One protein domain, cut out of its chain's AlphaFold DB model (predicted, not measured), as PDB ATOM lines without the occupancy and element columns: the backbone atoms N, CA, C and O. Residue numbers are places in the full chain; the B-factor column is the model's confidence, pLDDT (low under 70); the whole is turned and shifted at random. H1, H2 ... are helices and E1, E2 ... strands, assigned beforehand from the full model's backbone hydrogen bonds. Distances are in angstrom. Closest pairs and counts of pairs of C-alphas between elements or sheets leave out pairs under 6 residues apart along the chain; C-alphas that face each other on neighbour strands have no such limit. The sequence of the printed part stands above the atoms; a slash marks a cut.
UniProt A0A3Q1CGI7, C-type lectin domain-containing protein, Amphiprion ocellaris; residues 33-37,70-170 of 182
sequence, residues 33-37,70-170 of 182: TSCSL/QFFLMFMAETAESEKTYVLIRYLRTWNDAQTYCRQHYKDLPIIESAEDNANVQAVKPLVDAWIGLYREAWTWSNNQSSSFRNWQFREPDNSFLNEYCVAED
ATOM      1  N   THR A  33      81.791 102.961  39.888       44.22
ATOM      2  CA  THR A  33      82.607 101.854  39.340       44.22
ATOM      3  C   THR A  33      84.085 102.187  39.509       44.22
ATOM      4  O   THR A  33      84.435 103.351  39.471       44.22
ATOM      5  N   SER A  34      84.995 101.245  39.720       41.00
ATOM      6  CA  SER A  34      86.433 101.537  39.833       41.00
ATOM      7  C   SER A  34      87.080 101.852  38.473       41.00
ATOM      8  O   SER A  34      86.660 101.374  37.424       41.00
ATOM      9  N   CYS A  35      88.108 102.706  38.464       30.83
ATOM     10  CA  CYS A  35      88.867 103.084  37.273       30.83
ATOM     11  C   CYS A  35      90.371 102.880  37.531       30.83
ATOM     12  O   CYS A  35      90.921 103.370  38.523       30.83
ATOM     13  N   SER A  36      91.027 102.133  36.638       29.77
ATOM     14  CA  SER A  36      92.455 101.802  36.699       29.77
ATOM     15  C   SER A  36      93.323 102.981  36.257       29.77
ATOM     16  O   SER A  36      93.150 103.509  35.161       29.77
ATOM     17  N   LEU A  37      94.327 103.337  37.060       31.28
ATOM     18  CA  LEU A  37      95.435 104.192  36.627       31.28
ATOM     19  C   LEU A  37      96.735 103.401  36.769       31.28
ATOM     20  O   LEU A  37      97.052 102.871  37.830       31.28
ATOM     21  N   GLN A  70      86.288  79.521  51.056       54.84
ATOM     22  CA  GLN A  70      86.463  80.602  52.023       54.84
ATOM     23  C   GLN A  70      87.818  80.334  52.679       54.84
ATOM     24  O   GLN A  70      88.000  79.310  53.336       54.84
ATOM     25  N   PHE A  71      88.813  81.178  52.405       65.06
ATOM     26  CA  PHE A  71      90.142  81.038  52.987       65.06
ATOM     27  C   PHE A  71      90.026  81.271  54.495       65.06
ATOM     28  O   PHE A  71      90.071  82.400  54.977       65.06
ATOM     29  N   PHE A  72      89.819  80.193  55.244       70.81
ATOM     30  CA  PHE A  72      89.909  80.217  56.689       70.81
ATOM     31  C   PHE A  72      91.388  80.171  57.069       70.81
ATOM     32  O   PHE A  72      92.095  79.230  56.710       70.81
ATOM     33  N   LEU A  73      91.852  81.180  57.801       76.44
ATOM     34  CA  LEU A  73      93.210  81.236  58.338       76.44
ATOM     35  C   LEU A  73      93.156  81.348  59.858       76.44
ATOM     36  O   LEU A  73      92.133  81.717  60.438       76.44
ATOM     37  N   MET A  74      94.283  81.034  60.493       87.19
ATOM     38  CA  MET A  74      94.547  81.490  61.855       87.19
ATOM     39  C   MET A  74      94.616  83.019  61.873       87.19
ATOM     40  O   MET A  74      94.713  83.666  60.827       87.19
ATOM     41  N   PHE A  75      94.562  83.622  63.050       88.00
ATOM     42  CA  PHE A  75      94.564  85.076  63.149       88.00
ATOM     43  C   PHE A  75      95.317  85.565  64.371       88.00
ATOM     44  O   PHE A  75      95.492  84.846  65.353       88.00
ATOM     45  N   MET A  76      95.795  86.795  64.272       88.94
ATOM     46  CA  MET A  76      96.508  87.470  65.338       88.94
ATOM     47  C   MET A  76      95.551  88.335  66.152       88.94
ATOM     48  O   MET A  76      94.620  88.904  65.593       88.94
ATOM     49  N   ALA A  77      95.813  88.509  67.440       90.50
ATOM     50  CA  ALA A  77      95.100  89.473  68.272       90.50
ATOM     51  C   ALA A  77      96.086  90.369  69.026       90.50
ATOM     52  O   ALA A  77      97.145  89.906  69.451       90.50
ATOM     53  N   GLU A  78      95.731  91.639  69.187       91.25
ATOM     54  CA  GLU A  78      96.420  92.589  70.062       91.25
ATOM     55  C   GLU A  78      95.780  92.562  71.457       91.25
ATOM     56  O   GLU A  78      94.554  92.630  71.567       91.25
ATOM     57  N   THR A  79      96.575  92.426  72.523       85.25
ATOM     58  CA  THR A  79      96.022  92.123  73.860       85.25
ATOM     59  C   THR A  79      95.819  93.324  74.786       85.25
ATOM     60  O   THR A  79      94.941  93.254  75.642       85.25
ATOM     61  N   ALA A  80      96.562  94.426  74.628       77.50
ATOM     62  CA  ALA A  80      96.494  95.574  75.541       77.50
ATOM     63  C   ALA A  80      96.522  96.929  74.813       77.50
ATOM     64  O   ALA A  80      97.031  97.050  73.702       77.50
ATOM     65  N   GLU A  81      95.972  97.968  75.456       65.06
ATOM     66  CA  GLU A  81      95.946  99.337  74.917       65.06
ATOM     67  C   GLU A  81      97.215 100.140  75.214       65.06
ATOM     68  O   GLU A  81      97.609 100.965  74.395       65.06
ATOM     69  N   SER A  82      97.856  99.898  76.362       73.94
ATOM     70  CA  SER A  82      99.040 100.645  76.806       73.94
ATOM     71  C   SER A  82     100.351 100.138  76.201       73.94
ATOM     72  O   SER A  82     101.311 100.898  76.127       73.94
ATOM     73  N   GLU A  83     100.399  98.870  75.778       78.31
ATOM     74  CA  GLU A  83     101.576  98.236  75.177       78.31
ATOM     75  C   GLU A  83     101.139  97.193  74.139       78.31
ATOM     76  O   GLU A  83     100.388  96.262  74.452       78.31
ATOM     77  N   LYS A  84     101.596  97.350  72.886       78.44
ATOM     78  CA  LYS A  84     101.236  96.447  71.785       78.44
ATOM     79  C   LYS A  84     101.863  95.074  72.017       78.44
ATOM     80  O   LYS A  84     103.055  94.863  71.822       78.44
ATOM     81  N   THR A  85     101.031  94.122  72.404       88.00
ATOM     82  CA  THR A  85     101.403  92.720  72.608       88.00
ATOM     83  C   THR A  85     100.510  91.843  71.749       88.00
ATOM     84  O   THR A  85      99.309  92.093  71.635       88.00
ATOM     85  N   TYR A  86     101.095  90.818  71.133       88.81
ATOM     86  CA  TYR A  86     100.427  90.025  70.106       88.81
ATOM     87  C   TYR A  86     100.301  88.564  70.514       88.81
ATOM     88  O   TYR A  86     101.225  87.982  71.078       88.81
ATOM     89  N   VAL A  87      99.178  87.945  70.160       92.06
ATOM     90  CA  VAL A  87      98.959  86.506  70.333       92.06
ATOM     91  C   VAL A  87      98.438  85.883  69.048       92.06
ATOM     92  O   VAL A  87      97.659  86.493  68.316       92.06
ATOM     93  N   LEU A  88      98.870  84.655  68.769       91.25
ATOM     94  CA  LEU A  88      98.370  83.861  67.652       91.25
ATOM     95  C   LEU A  88      97.205  82.984  68.120       91.25
ATOM     96  O   LEU A  88      97.385  82.082  68.941       91.25
ATOM     97  N   ILE A  89      96.030  83.191  67.537       90.81
ATOM     98  CA  ILE A  89      94.843  82.372  67.760       90.81
ATOM     99  C   ILE A  89      94.774  81.282  66.692       90.81
ATOM    100  O   ILE A  89      94.685  81.544  65.492       90.81
ATOM    101  N   ARG A  90      94.800  80.023  67.137       88.62
ATOM    102  CA  ARG A  90      94.909  78.836  66.270       88.62
ATOM    103  C   ARG A  90      93.559  78.311  65.764       88.62
ATOM    104  O   ARG A  90      93.412  77.119  65.513       88.62
ATOM    105  N   TYR A  91      92.570  79.191  65.624       86.00
ATOM    106  CA  TYR A  91      91.274  78.857  65.037       86.00
ATOM    107  C   TYR A  91      91.216  79.335  63.597       86.00
ATOM    108  O   TYR A  91      91.538  80.480  63.308       86.00
ATOM    109  N   LEU A  92      90.755  78.462  62.708       81.00
ATOM    110  CA  LEU A  92      90.520  78.812  61.317       81.00
ATOM    111  C   LEU A  92      89.225  79.630  61.221       81.00
ATOM    112  O   LEU A  92      88.144  79.140  61.564       81.00
ATOM    113  N   ARG A  93      89.346  80.895  60.815       81.25
ATOM    114  CA  ARG A  93      88.243  81.859  60.691       81.25
ATOM    115  C   ARG A  93      88.380  82.685  59.412       81.25
ATOM    116  O   ARG A  93      89.482  82.858  58.882       81.25
ATOM    117  N   THR A  94      87.250  83.178  58.907       80.81
ATOM    118  CA  THR A  94      87.268  84.252  57.907       80.81
ATOM    119  C   THR A  94      87.839  85.518  58.554       80.81
ATOM    120  O   THR A  94      87.845  85.632  59.781       80.81
ATOM    121  N   TRP A  95      88.323  86.478  57.762       82.81
ATOM    122  CA  TRP A  95      88.869  87.724  58.316       82.81
ATOM    123  C   TRP A  95      87.843  88.468  59.191       82.81
ATOM    124  O   TRP A  95      88.174  88.919  60.283       82.81
ATOM    125  N   ASN A  96      86.579  88.519  58.754       79.12
ATOM    126  CA  ASN A  96      85.508  89.193  59.489       79.12
ATOM    127  C   ASN A  96      85.185  88.495  60.822       79.12
ATOM    128  O   ASN A  96      85.025  89.153  61.853       79.12
ATOM    129  N   ASP A  97      85.139  87.160  60.826       83.62
ATOM    130  CA  ASP A  97      84.905  86.390  62.053       83.62
ATOM    131  C   ASP A  97      86.093  86.495  63.014       83.62
ATOM    132  O   ASP A  97      85.904  86.582  64.226       83.62
ATOM    133  N   ALA A  98      87.319  86.515  62.483       85.69
ATOM    134  CA  ALA A  98      88.535  86.735  63.256       85.69
ATOM    135  C   ALA A  98      88.540  88.123  63.913       85.69
ATOM    136  O   ALA A  98      88.809  88.229  65.106       85.69
ATOM    137  N   GLN A  99      88.175  89.175  63.172       89.50
ATOM    138  CA  GLN A  99      88.051  90.529  63.713       89.50
ATOM    139  C   GLN A  99      86.986  90.609  64.807       89.50
ATOM    140  O   GLN A  99      87.228  91.151  65.885       89.50
ATOM    141  N   THR A 100      85.816  90.028  64.545       91.31
ATOM    142  CA  THR A 100      84.718  89.980  65.513       91.31
ATOM    143  C   THR A 100      85.159  89.278  66.795       91.31
ATOM    144  O   THR A 100      84.944  89.798  67.886       91.31
ATOM    145  N   TYR A 101      85.845  88.141  66.669       93.00
ATOM    146  CA  TYR A 101      86.403  87.421  67.807       93.00
ATOM    147  C   TYR A 101      87.437  88.261  68.567       93.00
ATOM    148  O   TYR A 101      87.384  88.333  69.795       93.00
ATOM    149  N   CYS A 102      88.368  88.915  67.864       91.62
ATOM    150  CA  CYS A 102      89.368  89.759  68.508       91.62
ATOM    151  C   CYS A 102      88.719  90.893  69.295       91.62
ATOM    152  O   CYS A 102      89.116  91.107  70.424       91.62
ATOM    153  N   ARG A 103      87.675  91.547  68.782       92.81
ATOM    154  CA  ARG A 103      86.971  92.619  69.513       92.81
ATOM    155  C   ARG A 103      86.138  92.131  70.701       92.81
ATOM    156  O   ARG A 103      85.794  92.921  71.571       92.81
ATOM    157  N   GLN A 104      85.778  90.848  70.728       93.81
ATOM    158  CA  GLN A 104      85.036  90.242  71.840       93.81
ATOM    159  C   GLN A 104      85.947  89.776  72.980       93.81
ATOM    160  O   GLN A 104      85.528  89.775  74.135       93.81
ATOM    161  N   HIS A 105      87.169  89.343  72.660       92.56
ATOM    162  CA  HIS A 105      88.056  88.659  73.608       92.56
ATOM    163  C   HIS A 105      89.406  89.355  73.833       92.56
ATOM    164  O   HIS A 105      90.118  89.015  74.773       92.56
ATOM    165  N   TYR A 106      89.760  90.297  72.965       92.12
ATOM    166  CA  TYR A 106      91.021  91.033  72.902       92.12
ATOM    167  C   TYR A 106      90.723  92.492  72.498       92.12
ATOM    168  O   TYR A 106      89.578  92.938  72.581       92.12
ATOM    169  N   LYS A 107      91.733  93.256  72.063       90.75
ATOM    170  CA  LYS A 107      91.533  94.617  71.547       90.75
ATOM    171  C   LYS A 107      91.000  94.596  70.110       90.75
ATOM    172  O   LYS A 107      89.869  94.995  69.857       90.75
ATOM    173  N   ASP A 108      91.810  94.121  69.164       92.06
ATOM    174  CA  ASP A 108      91.438  93.933  67.752       92.06
ATOM    175  C   ASP A 108      92.487  93.037  67.050       92.06
ATOM    176  O   ASP A 108      93.437  92.553  67.677       92.06
ATOM    177  N   LEU A 109      92.327  92.793  65.748       88.94
ATOM    178  CA  LEU A 109      93.412  92.312  64.892       88.94
ATOM    179  C   LEU A 109      94.562  93.348  64.874       88.94
ATOM    180  O   LEU A 109      94.297  94.549  64.814       88.94
ATOM    181  N   PRO A 110      95.838  92.927  64.865       85.19
ATOM    182  CA  PRO A 110      96.963  93.845  65.032       85.19
ATOM    183  C   PRO A 110      97.183  94.753  63.826       85.19
ATOM    184  O   PRO A 110      97.243  94.288  62.685       85.19
ATOM    185  N   ILE A 111      97.407  96.035  64.097       81.88
ATOM    186  CA  ILE A 111      97.870  97.011  63.109       81.88
ATOM    187  C   ILE A 111      99.393  97.135  63.250       81.88
ATOM    188  O   ILE A 111      99.903  97.485  64.316       81.88
ATOM    189  N   ILE A 112     100.113  96.808  62.175       71.62
ATOM    190  CA  ILE A 112     101.580  96.840  62.120       71.62
ATOM    191  C   ILE A 112     102.003  98.196  61.553       71.62
ATOM    192  O   ILE A 112     101.862  98.426  60.353       71.62
ATOM    193  N   GLU A 113     102.508  99.087  62.404       71.81
ATOM    194  CA  GLU A 113     102.838 100.473  62.023       71.81
ATOM    195  C   GLU A 113     104.340 100.771  62.108       71.81
ATOM    196  O   GLU A 113     104.799 101.819  61.654       71.81
ATOM    197  N   SER A 114     105.125  99.845  62.665       61.50
ATOM    198  CA  SER A 114     106.564  99.995  62.858       61.50
ATOM    199  C   SER A 114     107.333  98.709  62.516       61.50
ATOM    200  O   SER A 114     106.769  97.616  62.412       61.50
ATOM    201  N   ALA A 115     108.652  98.827  62.333       59.31
ATOM    202  CA  ALA A 115     109.524  97.662  62.149       59.31
ATOM    203  C   ALA A 115     109.576  96.774  63.405       59.31
ATOM    204  O   ALA A 115     109.720  95.556  63.293       59.31
ATOM    205  N   GLU A 116     109.425  97.384  64.580       70.75
ATOM    206  CA  GLU A 116     109.331  96.699  65.866       70.75
ATOM    207  C   GLU A 116     108.027  95.895  65.966       70.75
ATOM    208  O   GLU A 116     108.074  94.701  66.250       70.75
ATOM    209  N   ASP A 117     106.886  96.490  65.596       67.88
ATOM    210  CA  ASP A 117     105.588  95.806  65.509       67.88
ATOM    211  C   ASP A 117     105.696  94.576  64.595       67.88
ATOM    212  O   ASP A 117     105.225  93.487  64.924       67.88
ATOM    213  N   ASN A 118     106.369  94.728  63.450       70.00
ATOM    214  CA  ASN A 118     106.552  93.645  62.493       70.00
ATOM    215  C   ASN A 118     107.419  92.505  63.055       70.00
ATOM    216  O   ASN A 118     107.078  91.333  62.879       70.00
ATOM    217  N   ALA A 119     108.515  92.832  63.744       72.00
ATOM    218  CA  ALA A 119     109.367  91.842  64.399       72.00
ATOM    219  C   ALA A 119     108.617  91.106  65.523       72.00
ATOM    220  O   ALA A 119     108.670  89.876  65.605       72.00
ATOM    221  N   ASN A 120     107.849  91.842  66.327       76.81
ATOM    222  CA  ASN A 120     107.045  91.300  67.419       76.81
ATOM    223  C   ASN A 120     105.944  90.370  66.899       76.81
ATOM    224  O   ASN A 120     105.768  89.272  67.425       76.81
ATOM    225  N   VAL A 121     105.252  90.747  65.819       76.19
ATOM    226  CA  VAL A 121     104.293  89.866  65.137       76.19
ATOM    227  C   VAL A 121     105.000  88.638  64.550       76.19
ATOM    228  O   VAL A 121     104.510  87.519  64.688       76.19
ATOM    229  N   GLN A 122     106.164  88.789  63.916       73.62
ATOM    230  CA  GLN A 122     106.903  87.653  63.355       73.62
ATOM    231  C   GLN A 122     107.326  86.640  64.428       73.62
ATOM    232  O   GLN A 122     107.243  85.435  64.183       73.62
ATOM    233  N   ALA A 123     107.713  87.105  65.618       78.50
ATOM    234  CA  ALA A 123     108.103  86.247  66.735       78.50
ATOM    235  C   ALA A 123     106.968  85.314  67.195       78.50
ATOM    236  O   ALA A 123     107.217  84.169  67.569       78.50
ATOM    237  N   VAL A 124     105.716  85.772  67.120       79.94
ATOM    238  CA  VAL A 124     104.535  85.003  67.553       79.94
ATOM    239  C   VAL A 124     103.890  84.183  66.428       79.94
ATOM    240  O   VAL A 124     103.189  83.209  66.712       79.94
ATOM    241  N   LYS A 125     104.161  84.512  65.154       74.69
ATOM    242  CA  LYS A 125     103.738  83.734  63.971       74.69
ATOM    243  C   LYS A 125     104.898  83.372  63.020       74.69
ATOM    244  O   LYS A 125     104.859  83.732  61.840       74.69
ATOM    245  N   PRO A 126     105.919  82.624  63.472       63.81
ATOM    246  CA  PRO A 126     107.154  82.456  62.702       63.81
ATOM    247  C   PRO A 126     106.986  81.669  61.393       63.81
ATOM    248  O   PRO A 126     107.754  81.885  60.461       63.81
ATOM    249  N   LEU A 127     106.000  80.767  61.300       70.31
ATOM    250  CA  LEU A 127     105.861  79.824  60.173       70.31
ATOM    251  C   LEU A 127     104.430  79.706  59.622       70.31
ATOM    252  O   LEU A 127     104.130  78.759  58.898       70.31
ATOM    253  N   VAL A 128     103.529  80.620  59.988       69.94
ATOM    254  CA  VAL A 128     102.104  80.514  59.646       69.94
ATOM    255  C   VAL A 128     101.545  81.820  59.095       69.94
ATOM    256  O   VAL A 128     101.818  82.905  59.615       69.94
ATOM    257  N   ASP A 129     100.739  81.692  58.041       74.75
ATOM    258  CA  ASP A 129      99.913  82.777  57.522       74.75
ATOM    259  C   ASP A 129      98.775  83.039  58.519       74.75
ATOM    260  O   ASP A 129      98.109  82.107  58.981       74.75
ATOM    261  N   ALA A 130      98.581  84.304  58.888       80.38
ATOM    262  CA  ALA A 130      97.569  84.701  59.857       80.38
ATOM    263  C   ALA A 130      96.965  86.058  59.497       80.38
ATOM    264  O   ALA A 130      97.676  86.947  59.020       80.38
ATOM    265  N   TRP A 131      95.668  86.224  59.760       84.62
ATOM    266  CA  TRP A 131      95.001  87.513  59.599       84.62
ATOM    267  C   TRP A 131      95.581  88.572  60.544       84.62
ATOM    268  O   TRP A 131      95.831  88.301  61.720       84.62
ATOM    269  N   ILE A 132      95.758  89.782  60.011       80.31
ATOM    270  CA  ILE A 132      96.137  91.005  60.732       80.31
ATOM    271  C   ILE A 132      95.097  92.101  60.464       80.31
ATOM    272  O   ILE A 132      94.246  91.958  59.583       80.31
ATOM    273  N   GLY A 133      95.168  93.194  61.222       75.81
ATOM    274  CA  GLY A 133      94.196  94.290  61.215       75.81
ATOM    275  C   GLY A 133      94.352  95.264  60.055       75.81
ATOM    276  O   GLY A 133      93.597  96.227  59.976       75.81
ATOM    277  N   LEU A 134      95.303  95.026  59.145       61.47
ATOM    278  CA  LEU A 134      95.387  95.792  57.911       61.47
ATOM    279  C   LEU A 134      94.148  95.502  57.062       61.47
ATOM    280  O   LEU A 134      94.020  94.431  56.469       61.47
ATOM    281  N   TYR A 135      93.259  96.482  56.991       54.50
ATOM    282  CA  TYR A 135      92.134  96.503  56.075       54.50
ATOM    283  C   TYR A 135      92.339  97.654  55.085       54.50
ATOM    284  O   TYR A 135      92.861  98.713  55.435       54.50
ATOM    285  N   ARG A 136      91.964  97.452  53.823       49.53
ATOM    286  CA  ARG A 136      91.951  98.516  52.812       49.53
ATOM    287  C   ARG A 136      90.533  99.081  52.781       49.53
ATOM    288  O   ARG A 136      89.644  98.330  52.412       49.53
ATOM    289  N   GLU A 137      90.336 100.341  53.196       56.09
ATOM    290  CA  GLU A 137      89.465 101.334  52.523       56.09
ATOM    291  C   GLU A 137      89.213 102.634  53.315       56.09
ATOM    292  O   GLU A 137      88.656 102.625  54.410       56.09
ATOM    293  N   ALA A 138      89.464 103.775  52.663       59.59
ATOM    294  CA  ALA A 138      88.702 105.002  52.878       59.59
ATOM    295  C   ALA A 138      88.554 105.724  51.531       59.59
ATOM    296  O   ALA A 138      89.436 106.471  51.116       59.59
ATOM    297  N   TRP A 139      87.447 105.478  50.826       68.88
ATOM    298  CA  TRP A 139      87.086 106.284  49.662       68.88
ATOM    299  C   TRP A 139      86.886 107.738  50.101       68.88
ATOM    300  O   TRP A 139      86.050 108.036  50.962       68.88
ATOM    301  N   THR A 140      87.665 108.641  49.518       75.06
ATOM    302  CA  THR A 140      87.570 110.082  49.741       75.06
ATOM    303  C   THR A 140      87.074 110.766  48.480       75.06
ATOM    304  O   THR A 140      87.380 110.373  47.354       75.06
ATOM    305  N   TRP A 141      86.271 111.805  48.669       77.81
ATOM    306  CA  TRP A 141      85.910 112.708  47.590       77.81
ATOM    307  C   TRP A 141      87.142 113.506  47.151       77.81
ATOM    308  O   TRP A 141      88.065 113.733  47.934       77.81
ATOM    309  N   SER A 142      87.135 114.010  45.916       76.69
ATOM    310  CA  SER A 142      88.230 114.826  45.363       76.69
ATOM    311  C   SER A 142      88.523 116.110  46.152       76.69
ATOM    312  O   SER A 142      89.568 116.728  45.972       76.69
ATOM    313  N   ASN A 143      87.616 116.515  47.042       75.75
ATOM    314  CA  ASN A 143      87.775 117.631  47.973       75.75
ATOM    315  C   ASN A 143      88.374 117.215  49.338       75.75
ATOM    316  O   ASN A 143      88.278 117.980  50.296       75.75
ATOM    317  N   ASN A 144      88.960 116.016  49.436       72.88
ATOM    318  CA  ASN A 144      89.547 115.415  50.640       72.88
ATOM    319  C   ASN A 144      88.562 115.139  51.789       72.88
ATOM    320  O   ASN A 144      88.988 114.861  52.909       72.88
ATOM    321  N   GLN A 145      87.254 115.183  51.539       75.38
ATOM    322  CA  GLN A 145      86.266 114.752  52.523       75.38
ATOM    323  C   GLN A 145      86.093 113.235  52.479       75.38
ATOM    324  O   GLN A 145      86.096 112.620  51.411       75.38
ATOM    325  N   SER A 146      85.905 112.620  53.645       71.50
ATOM    326  CA  SER A 146      85.572 111.201  53.732       71.50
ATOM    327  C   SER A 146      84.202 110.951  53.107       71.50
ATOM    328  O   SER A 146      83.232 111.643  53.419       71.50
ATOM    329  N   SER A 147      84.105 109.952  52.233       69.81
ATOM    330  CA  SER A 147      82.813 109.506  51.729       69.81
ATOM    331  C   SER A 147      82.224 108.503  52.719       69.81
ATOM    332  O   SER A 147      82.890 107.525  53.052       69.81
ATOM    333  N   SER A 148      80.981 108.691  53.161       67.81
ATOM    334  CA  SER A 148      80.233 107.713  53.973       67.81
ATOM    335  C   SER A 148      79.183 106.938  53.168       67.81
ATOM    336  O   SER A 148      78.791 105.844  53.559       67.81
ATOM    337  N   PHE A 149      78.747 107.477  52.027       67.00
ATOM    338  CA  PHE A 149      77.780 106.842  51.136       67.00
ATOM    339  C   PHE A 149      78.454 105.790  50.247       67.00
ATOM    340  O   PHE A 149      79.532 106.031  49.699       67.00
ATOM    341  N   ARG A 150      77.826 104.620  50.099       69.69
ATOM    342  CA  ARG A 150      78.302 103.512  49.262       69.69
ATOM    343  C   ARG A 150      77.120 102.936  48.490       69.69
ATOM    344  O   ARG A 150      76.141 102.525  49.100       69.69
ATOM    345  N   ASN A 151      77.222 102.918  47.167       67.81
ATOM    346  CA  ASN A 151      76.243 102.295  46.278       67.81
ATOM    347  C   ASN A 151      76.985 101.650  45.104       67.81
ATOM    348  O   ASN A 151      76.986 102.159  43.982       67.81
ATOM    349  N   TRP A 152      77.728 100.598  45.430       71.50
ATOM    350  CA  TRP A 152      78.565  99.875  44.486       71.50
ATOM    351  C   TRP A 152      77.732  98.962  43.595       71.50
ATOM    352  O   TRP A 152      76.698  98.442  44.017       71.50
ATOM    353  N   GLN A 153      78.224  98.736  42.379       63.09
ATOM    354  CA  GLN A 153      77.718  97.665  41.530       63.09
ATOM    355  C   GLN A 153      77.965  96.297  42.177       63.09
ATOM    356  O   GLN A 153      78.801  96.144  43.072       63.09
ATOM    357  N   PHE A 154      77.230  95.276  41.735       68.81
ATOM    358  CA  PHE A 154      77.430  93.919  42.235       68.81
ATOM    359  C   PHE A 154      78.897  93.489  42.072       68.81
ATOM    360  O   PHE A 154      79.420  93.506  40.961       68.81
ATOM    361  N   ARG A 155      79.510  93.052  43.182       67.50
ATOM    362  CA  ARG A 155      80.932  92.669  43.329       67.50
ATOM    363  C   ARG A 155      81.942  93.814  43.352       67.50
ATOM    364  O   ARG A 155      83.113  93.519  43.538       67.50
ATOM    365  N   GLU A 156      81.506  95.067  43.278       67.81
ATOM    366  CA  GLU A 156      82.387  96.218  43.449       67.81
ATOM    367  C   GLU A 156      82.420  96.722  44.904       67.81
ATOM    368  O   GLU A 156      81.446  96.550  45.648       67.81
ATOM    369  N   PRO A 157      83.516  97.381  45.319       74.25
ATOM    370  CA  PRO A 157      84.795  97.448  44.616       74.25
ATOM    371  C   PRO A 157      85.523  96.099  44.728       74.25
ATOM    372  O   PRO A 157      85.695  95.574  45.830       74.25
ATOM    373  N   ASP A 158      85.958  95.532  43.604       71.31
ATOM    374  CA  ASP A 158      86.723  94.276  43.603       71.31
ATOM    375  C   ASP A 158      88.238  94.510  43.712       71.31
ATOM    376  O   ASP A 158      89.004  93.602  44.063       71.31
ATOM    377  N   ASN A 159      88.657  95.758  43.469       69.56
ATOM    378  CA  ASN A 159      90.042  96.184  43.425       69.56
ATOM    379  C   ASN A 159      90.874  95.266  42.522       69.56
ATOM    380  O   ASN A 159      91.902  94.702  42.931       69.56
ATOM    381  N   SER A 160      90.394  95.102  41.290       68.12
ATOM    382  CA  SER A 160      90.951  94.202  40.292       68.12
ATOM    383  C   SER A 160      92.463  94.380  40.148       68.12
ATOM    384  O   SER A 160      92.993  95.489  40.036       68.12
ATOM    385  N   PHE A 161      93.197  93.263  40.218       64.75
ATOM    386  CA  PHE A 161      94.669  93.223  40.198       64.75
ATOM    387  C   PHE A 161      95.362  94.147  41.221       64.75
ATOM    388  O   PHE A 161      96.542  94.464  41.067       64.75
ATOM    389  N   LEU A 162      94.655  94.550  42.281       65.12
ATOM    390  CA  LEU A 162      95.080  95.531  43.281       65.12
ATOM    391  C   LEU A 162      95.376  96.932  42.719       65.12
ATOM    392  O   LEU A 162      96.066  97.705  43.388       65.12
ATOM    393  N   ASN A 163      94.879  97.269  41.525       65.75
ATOM    394  CA  ASN A 163      95.270  98.477  40.794       65.75
ATOM    395  C   ASN A 163      94.137  99.498  40.592       65.75
ATOM    396  O   ASN A 163      94.189 100.340  39.694       65.75
ATOM    397  N   GLU A 164      93.120  99.454  41.443       69.31
ATOM    398  CA  GLU A 164      91.977 100.352  41.350       69.31
ATOM    399  C   GLU A 164      91.963 101.328  42.523       69.31
ATOM    400  O   GLU A 164      91.812 100.959  43.690       69.31
ATOM    401  N   TYR A 165      92.182 102.599  42.198       72.31
ATOM    402  CA  TYR A 165      92.350 103.682  43.175       72.31
ATOM    403  C   TYR A 165      91.412 104.857  42.922       72.31
ATOM    404  O   TYR A 165      91.290 105.760  43.747       72.31
ATOM    405  N   CYS A 166      90.777 104.867  41.759       76.56
ATOM    406  CA  CYS A 166      89.828 105.878  41.347       76.56
ATOM    407  C   CYS A 166      88.517 105.203  41.007       76.56
ATOM    408  O   CYS A 166      88.443 103.980  40.901       76.56
ATOM    409  N   VAL A 167      87.497 106.026  40.819       73.25
ATOM    410  CA  VAL A 167      86.170 105.560  40.486       73.25
ATOM    411  C   VAL A 167      85.508 106.419  39.412       73.25
ATOM    412  O   VAL A 167      85.657 107.639  39.402       73.25
ATOM    413  N   ALA A 168      84.806 105.768  38.497       72.56
ATOM    414  CA  ALA A 168      83.872 106.301  37.528       72.56
ATOM    415  C   ALA A 168      82.425 106.109  38.011       72.56
ATOM    416  O   ALA A 168      82.180 105.505  39.042       72.56
ATOM    417  N   GLU A 169      81.464 106.667  37.289       75.38
ATOM    418  CA  GLU A 169      80.031 106.530  37.548       75.38
ATOM    419  C   GLU A 169      79.444 105.667  36.425       75.38
ATOM    420  O   GLU A 169      79.871 105.803  35.274       75.38
ATOM    421  N   ASP A 170      78.530 104.747  36.744       66.12
ATOM    422  CA  ASP A 170      77.912 103.906  35.715       66.12
ATOM    423  C   ASP A 170      76.765 104.643  35.006       66.12
ATOM    424  O   ASP A 170      75.818 105.104  35.638       66.12
TER     425      ASP A 170
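AT A GLANCE: This is residues 33 to 37 and 70 to 170 of the 182 residues of the protein "C-type lectin domain-containing protein" of Amphiprion ocellaris (UniProt A0A3Q1CGI7). Two lobes are joined by a thin stretch of chain near residues 134 to 138: one lobe is a strand hairpin, E2 and E3, between two helices, with H1 packed on E2 and H2 on E3; the other is a small strand pair, E1 and E4, with long loops. The printed part has 106 residues with two named helices and four named strands, in the order E1 E2 E3 H1 H2 E4; both two-strand sheets, E1 - E4 and E2 - E3, are antiparallel. The class is mixed, helices and strands, with under half of the residues in named elements. The whole is loose, with a radius of gyration of the C-alphas of 16.7 A and spans of 45 by 31 by 26 A.

IN THESE COORDINATES: E1 is residues 33 to 36, 10.2 A long, from C-alpha 33 at (82.607, 101.854, 39.340). E2 is residues 73 to 78, 16.6 A, and E3 residues 86 to 93, 17.4 A, which bends by 73 degrees at residue 90. H1 is residues 95 to 105, 15.3 A, and H2 residues 115 to 124, 14.6 A. E4 is residues 164 to 168, 10.8 A, with C-alpha 168 at (83.872, 106.301, 37.528).

HOW THE PARTS SIT: E1 and E4 are antiparallel at 129 degrees, with N 33 and O 168 within hydrogen-bond range at 2.7 A. The hairpin E2 and E3 has N 89 and O 75 at 2.8 A. H1 touches E2, closest at the C-alphas of Ala 77 and Cys 102, 5.7 A. H2 touches E3, closest at those of Leu 88 and Val 124, 6.3 A. H1 and H2 are apart. Residues 74 to 75 of E2 pair, parallel, with residues 130 to 131. Every O i to N i+4 pair is within hydrogen-bond range in H1, and 5 of 6 in H2.

THE WHOLE: The C-alphas of Ala 123 and Asp 170, the two farthest apart, are 46.8 A apart. Residues 38 to 69 are not printed, and C-alphas 37 and 70 are 29.6 A apart across the cut. The link from H2 to E4, 39 residues, is long. In this predicted model 35 printed residues have pLDDT under 70, among them residues 33 to 37 and 134 to 139.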